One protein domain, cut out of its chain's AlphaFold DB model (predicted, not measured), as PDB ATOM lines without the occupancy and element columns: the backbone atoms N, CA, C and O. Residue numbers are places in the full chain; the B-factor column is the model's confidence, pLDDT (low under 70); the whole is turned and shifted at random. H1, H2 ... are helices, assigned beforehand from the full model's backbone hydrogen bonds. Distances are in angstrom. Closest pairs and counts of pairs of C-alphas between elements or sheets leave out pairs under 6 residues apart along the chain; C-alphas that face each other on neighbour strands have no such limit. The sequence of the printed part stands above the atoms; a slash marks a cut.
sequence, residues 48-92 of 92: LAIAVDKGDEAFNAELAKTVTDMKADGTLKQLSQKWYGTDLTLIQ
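Overview. This is residues 48 to 92 of the 92 residues of the protein "PBPb domain-containing protein" of Entamoeba histolytica HM-1:IMSS-B (UniProt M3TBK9). Two helices make an L, with the longer H1 and the shorter H2 meeting at a corner; residues 48 to 56 run out to the start of H1, and residues 85 to 92 fold back from H2 towards residue 48, in a loose, open frame. The printed part has 45 residues, with two named helices, H1 then H2, and no named strand: all helix. It is loose, with a radius of gyration of the C-alphas of 12.1 A, and spans 36 by 19 by 15 A.

Along the chain. H1, residues 57 to 72, begins at C-alpha 57 (9.669, -22.257, 31.530) and is 22.3 A long. H2, residues 75 to 84, is 14.1 A long and ends at C-alpha 84 (-4.047, -17.222, 58.925).

Arrangement. A tight link of 2 residues joins H1 to H2. They only just touch, only at the corner, with 3 pairs of C-alphas within 8 A; H1 does so with residues 67 to 71 alone. The closest C-alphas, of Met 70 and Leu 76, are 5.2 A apart. Their lines are about perpendicular, at 77 degrees. In H1 and H2 every O i to N i+4 pair is within hydrogen-bond range.

Size, cuts and confidence. The C-alphas of Gly 55 and Gly 85, the farthest apart, are separated by 36.3 A. Residues 53 to 59, of which 57 to 59 belong to H1, stand free. The C-alphas of Leu 48 and Gln 92 are 8.1 A apart. The printed part has no cut; residues 91 to 92 have pLDDT under 70.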
ATOM      1  N   LEU A  48       8.212 -17.511  50.662       88.81
ATOM      2  CA  LEU A  48       7.816 -18.789  50.079       88.81
ATOM      3  C   LEU A  48       7.598 -18.643  48.573       88.81
ATOM      4  O   LEU A  48       7.042 -17.653  48.102       88.81
ATOM      5  N   ALA A  49       7.997 -19.670  47.832       91.19
ATOM      6  CA  ALA A  49       7.779 -19.787  46.398       91.19
ATOM      7  C   ALA A  49       7.235 -21.179  46.063       91.19
ATOM      8  O   ALA A  49       7.427 -22.137  46.815       91.19
ATOM      9  N   ILE A  50       6.567 -21.287  44.917       94.31
ATOM     10  CA  ILE A  50       6.139 -22.573  44.371       94.31
ATOM     11  C   ILE A  50       7.343 -23.193  43.661       94.31
ATOM     12  O   ILE A  50       7.895 -22.597  42.738       94.31
ATOM     13  N   ALA A  51       7.760 -24.374  44.114       94.81
ATOM     14  CA  ALA A  51       8.800 -25.153  43.459       94.81
ATOM     15  C   ALA A  51       8.197 -26.036  42.357       94.81
ATOM     16  O   ALA A  51       7.099 -26.572  42.497       94.81
ATOM     17  N   VAL A  52       8.950 -26.180  41.277       95.31
ATOM     18  CA  VAL A  52       8.577 -26.807  40.005       95.31
ATOM     19  C   VAL A  52       9.796 -27.518  39.425       95.31
ATOM     20  O   VAL A  52      10.934 -27.189  39.786       95.31
ATOM     21  N   ASP A  53       9.574 -28.475  38.529       94.81
ATOM     22  CA  ASP A  53      10.671 -29.165  37.858       94.81
ATOM     23  C   ASP A  53      11.486 -28.209  36.980       94.81
ATOM     24  O   ASP A  53      10.997 -27.230  36.409       94.81
ATOM     25  N   LYS A  54      12.786 -28.495  36.875       96.19
ATOM     26  CA  LYS A  54      13.683 -27.703  36.032       96.19
ATOM     27  C   LYS A  54      13.364 -27.944  34.557       96.19
ATOM     28  O   LYS A  54      13.208 -29.087  34.141       96.19
ATOM     29  N   GLY A  55      13.396 -26.876  33.763       97.12
ATOM     30  CA  GLY A  55      13.301 -26.942  32.302       97.12
ATOM     31  C   GLY A  55      11.915 -26.665  31.717       97.12
ATOM     32  O   GLY A  55      11.806 -26.610  30.496       97.12
ATOM     33  N   ASP A  56      10.889 -26.441  32.542       96.81
ATOM     34  CA  ASP A  56       9.552 -26.051  32.071       96.81
ATOM     35  C   ASP A  56       9.283 -24.555  32.301       96.81
ATOM     36  O   ASP A  56       8.632 -24.133  33.258       96.81
ATOM     37  N   GLU A  57       9.837 -23.713  31.429       96.50
ATOM     38  CA  GLU A  57       9.669 -22.257  31.530       96.50
ATOM     39  C   GLU A  57       8.222 -21.808  31.297       96.50
ATOM     40  O   GLU A  57       7.781 -20.825  31.897       96.50
ATOM     41  N   ALA A  58       7.469 -22.532  30.462       97.31
ATOM     42  CA  ALA A  58       6.086 -22.195  30.148       97.31
ATOM     43  C   ALA A  58       5.183 -22.382  31.373       97.31
ATOM     44  O   ALA A  58       4.421 -21.479  31.723       97.31
ATOM     45  N   PHE A  59       5.314 -23.515  32.069       97.75
ATOM     46  CA  PHE A  59       4.576 -23.756  33.304       97.75
ATOM     47  C   PHE A  59       4.957 -22.757  34.403       97.75
ATOM     48  O   PHE A  59       4.087 -22.223  35.094       97.75
ATOM     49  N   ASN A  60       6.248 -22.430  34.515       97.38
ATOM     50  CA  ASN A  60       6.731 -21.455  35.494       97.38
ATOM     51  C   ASN A  60       6.146 -20.064  35.255       97.38
ATOM     52  O   ASN A  60       5.723 -19.401  36.205       97.38
ATOM     53  N   ALA A  61       6.098 -19.632  33.993       97.12
ATOM     54  CA  ALA A  61       5.513 -18.354  33.615       97.12
ATOM     55  C   ALA A  61       4.009 -18.307  33.923       97.12
ATOM     56  O   ALA A  61       3.533 -17.315  34.478       97.12
ATOM     57  N   GLU A  62       3.276 -19.384  33.633       98.31
ATOM     58  CA  GLU A  62       1.835 -19.450  33.892       98.31
ATOM     59  C   GLU A  62       1.516 -19.424  35.394       98.31
ATOM     60  O   GLU A  62       0.625 -18.691  35.832       98.31
ATOM     61  N   LEU A  63       2.285 -20.151  36.215       97.88
ATOM     62  CA  LEU A  63       2.159 -20.092  37.675       97.88
ATOM     63  C   LEU A  63       2.455 -18.690  38.214       97.88
ATOM     64  O   LEU A  63       1.683 -18.163  39.016       97.88
ATOM     65  N   ALA A  64       3.549 -18.071  37.765       96.75
ATOM     66  CA  ALA A  64       3.927 -16.729  38.198       96.75
ATOM     67  C   ALA A  64       2.858 -15.689  37.828       96.75
ATOM     68  O   ALA A  64       2.496 -14.846  38.659       96.75
ATOM     69  N   LYS A  65       2.309 -15.778  36.610       98.19
ATOM     70  CA  LYS A  65       1.198 -14.937  36.159       98.19
ATOM     71  C   LYS A  65      -0.038 -15.152  37.027       98.19
ATOM     72  O   LYS A  65      -0.575 -14.185  37.556       98.19
ATOM     73  N   THR A  66      -0.440 -16.403  37.238       98.25
ATOM     74  CA  THR A  66      -1.622 -16.745  38.044       98.25
ATOM     75  C   THR A  66      -1.517 -16.193  39.466       98.25
ATOM     76  O   THR A  66      -2.452 -15.567  39.961       98.25
ATOM     77  N   VAL A  67      -0.365 -16.356  40.125       96.56
ATOM     78  CA  VAL A  67      -0.146 -15.815  41.477       96.56
ATOM     79  C   VAL A  67      -0.171 -14.283  41.477       96.56
ATOM     80  O   VAL A  67      -0.704 -13.684  42.411       96.56
ATOM     81  N   THR A  68       0.371 -13.642  40.438       96.00
ATOM     82  CA  THR A  68       0.326 -12.178  40.284       96.00
ATOM     83  C   THR A  68      -1.106 -11.679  40.120       96.00
ATOM     84  O   THR A  68      -1.502 -10.738  40.807       96.00
ATOM     85  N   ASP A  69      -1.904 -12.341  39.283       98.31
ATOM     86  CA  ASP A  69      -3.310 -11.997  39.069       98.31
ATOM     87  C   ASP A  69      -4.118 -12.158  40.366       98.31
ATOM     88  O   ASP A  69      -4.849 -11.248  40.747       98.31
ATOM     89  N   MET A  70      -3.893 -13.245  41.118       97.75
ATOM     90  CA  MET A  70      -4.517 -13.458  42.434       97.75
ATOM     91  C   MET A  70      -4.093 -12.421  43.486       97.75
ATOM     92  O   MET A  70      -4.833 -12.149  44.438       97.75
ATOM     93  N   LYS A  71      -2.871 -11.881  43.392       95.25
ATOM     94  CA  LYS A  71      -2.442 -10.756  44.238       95.25
ATOM     95  C   LYS A  71      -3.186  -9.482  43.835       95.25
ATOM     96  O   LYS A  71      -3.666  -8.768  44.712       95.25
ATOM     97  N   ALA A  72      -3.296  -9.214  42.533       97.06
ATOM     98  CA  ALA A  72      -3.914  -8.007  41.994       97.06
ATOM     99  C   ALA A  72      -5.431  -7.945  42.241       97.06
ATOM    100  O   ALA A  72      -5.950  -6.889  42.596       97.06
ATOM    101  N   ASP A  73      -6.137  -9.068  42.095       98.25
ATOM    102  CA  ASP A  73      -7.591  -9.142  42.289       98.25
ATOM    103  C   ASP A  73      -8.012  -9.337  43.762       98.25
ATOM    104  O   ASP A  73      -9.196  -9.287  44.100       98.25
ATOM    105  N   GLY A  74      -7.040  -9.524  44.663       97.56
ATOM    106  CA  GLY A  74      -7.258  -9.703  46.096       97.56
ATOM    107  C   GLY A  74      -7.641 -11.125  46.520       97.56
ATOM    108  O   GLY A  74      -7.833 -11.360  47.718       97.56
ATOM    109  N   THR A  75      -7.708 -12.088  45.602       98.31
ATOM    110  CA  THR A  75      -7.974 -13.500  45.911       98.31
ATOM    111  C   THR A  75      -6.944 -14.050  46.896       98.31
ATOM    112  O   THR A  75      -7.305 -14.690  47.887       98.31
ATOM    113  N   LEU A  76      -5.653 -13.766  46.685       96.44
ATOM    114  CA  LEU A  76      -4.594 -14.287  47.554       96.44
ATOM    115  C   LEU A  76      -4.672 -13.701  48.973       96.44
ATOM    116  O   LEU A  76      -4.491 -14.425  49.954       96.44
ATOM    117  N   LYS A  77      -5.029 -12.418  49.091       96.75
ATOM    118  CA  LYS A  77      -5.304 -11.766  50.377       96.75
ATOM    119  C   LYS A  77      -6.458 -12.447  51.112       96.75
ATOM    120  O   LYS A  77      -6.322 -12.771  52.291       96.75
ATOM    121  N   GLN A  78      -7.576 -12.698  50.426       98.19
ATOM    122  CA  GLN A  78      -8.739 -13.362  51.027       98.19
ATOM    123  C   GLN A  78      -8.387 -14.767  51.532       98.19
ATOM    124  O   GLN A  78      -8.777 -15.146  52.639       98.19
ATOM    125  N   LEU A  79      -7.600 -15.527  50.762       96.50
ATOM    126  CA  LEU A  79      -7.092 -16.834  51.184       96.50
ATOM    127  C   LEU A  79      -6.198 -16.718  52.425       96.50
ATOM    128  O   LEU A  79      -6.394 -17.470  53.381       96.50
ATOM    129  N   SER A  80      -5.264 -15.763  52.443       93.69
ATOM    130  CA  SER A  80      -4.391 -15.540  53.598       93.69
ATOM    131  C   SER A  80      -5.195 -15.221  54.859       93.69
ATOM    132  O   SER A  80      -4.980 -15.829  55.906       93.69
ATOM    133  N   GLN A  81      -6.175 -14.325  54.760       94.81
ATOM    134  CA  GLN A  81      -7.017 -13.947  55.893       94.81
ATOM    135  C   GLN A  81      -7.878 -15.114  56.385       94.81
ATOM    136  O   GLN A  81      -7.988 -15.320  57.592       94.81
ATOM    137  N   LYS A  82      -8.440 -15.915  55.471       94.69
ATOM    138  CA  LYS A  82      -9.244 -17.095  55.819       94.69
ATOM    139  C   LYS A  82      -8.459 -18.110  56.650       94.69
ATOM    140  O   LYS A  82      -9.005 -18.659  57.604       94.69
ATOM    141  N   TRP A  83      -7.211 -18.385  56.276       90.62
ATOM    142  CA  TRP A  83      -6.423 -19.460  56.889       90.62
ATOM    143  C   TRP A  83      -5.515 -18.993  58.028       90.62
ATOM    144  O   TRP A  83      -5.289 -19.754  58.967       90.62
ATOM    145  N   TYR A  84      -5.030 -17.752  57.976       87.12
ATOM    146  CA  TYR A  84      -4.047 -17.222  58.925       87.12
ATOM    147  C   TYR A  84      -4.554 -16.034  59.747       87.12
ATOM    148  O   TYR A  84      -3.842 -15.562  60.628       87.12
ATOM    149  N   GLY A  85      -5.762 -15.526  59.478       89.19
ATOM    150  CA  GLY A  85      -6.329 -14.371  60.185       89.19
ATOM    151  C   GLY A  85      -5.634 -13.039  59.884       89.19
ATOM    152  O   GLY A  85      -5.979 -12.021  60.474       89.19
ATOM    153  N   THR A  86      -4.663 -13.027  58.970       90.00
ATOM    154  CA  THR A  86      -3.891 -11.846  58.578       90.00
ATOM    155  C   THR A  86      -3.514 -11.918  57.101       90.00
ATOM    156  O   THR A  86      -3.569 -12.985  56.482       90.00
ATOM    157  N   ASP A  87      -3.142 -10.780  56.526       92.75
ATOM    158  CA  ASP A  87      -2.665 -10.686  55.149       92.75
ATOM    159  C   ASP A  87      -1.140 -10.856  55.094       92.75
ATOM    160  O   ASP A  87      -0.374  -9.908  55.262       92.75
ATOM    161  N   LEU A  88      -0.699 -12.095  54.875       88.81
ATOM    162  CA  LEU A  88       0.713 -12.443  54.739       88.81
ATOM    163  C   LEU A  88       1.271 -12.069  53.363       88.81
ATOM    164  O   LEU A  88       2.484 -12.113  53.178       88.81
ATOM    165  N   THR A  89       0.421 -11.664  52.412       88.94
ATOM    166  CA  THR A  89       0.867 -11.273  51.067       88.94
ATOM    167  C   THR A  89       1.600  -9.932  51.055       88.94
ATOM    168  O   THR A  89       2.277  -9.631  50.080       88.94
ATOM    169  N   LEU A  90       1.496  -9.155  52.142       83.56
ATOM    170  CA  LEU A  90       2.189  -7.878  52.350       83.56
ATOM    171  C   LEU A  90       3.594  -8.034  52.945       83.56
ATOM    172  O   LEU A  90       4.356  -7.073  52.991       83.56
ATOM    173  N   ILE A  91       3.911  -9.222  53.464       69.00
ATOM    174  CA  ILE A  91       5.183  -9.516  54.143       69.00
ATOM    175  C   ILE A  91       6.205 -10.096  53.137       69.00
ATOM    176  O   ILE A  91       7.338 -10.398  53.506       69.00
ATOM    177  N   GLN A  92       5.812 -10.228  51.861       55.53
ATOM    178  CA  GLN A  92       6.591 -10.798  50.756       55.53
ATOM    179  C   GLN A  92       6.516  -9.945  49.488       55.53
ATOM    180  O   GLN A  92       5.390  -9.728  48.982       55.53
TER     181      GLN A  92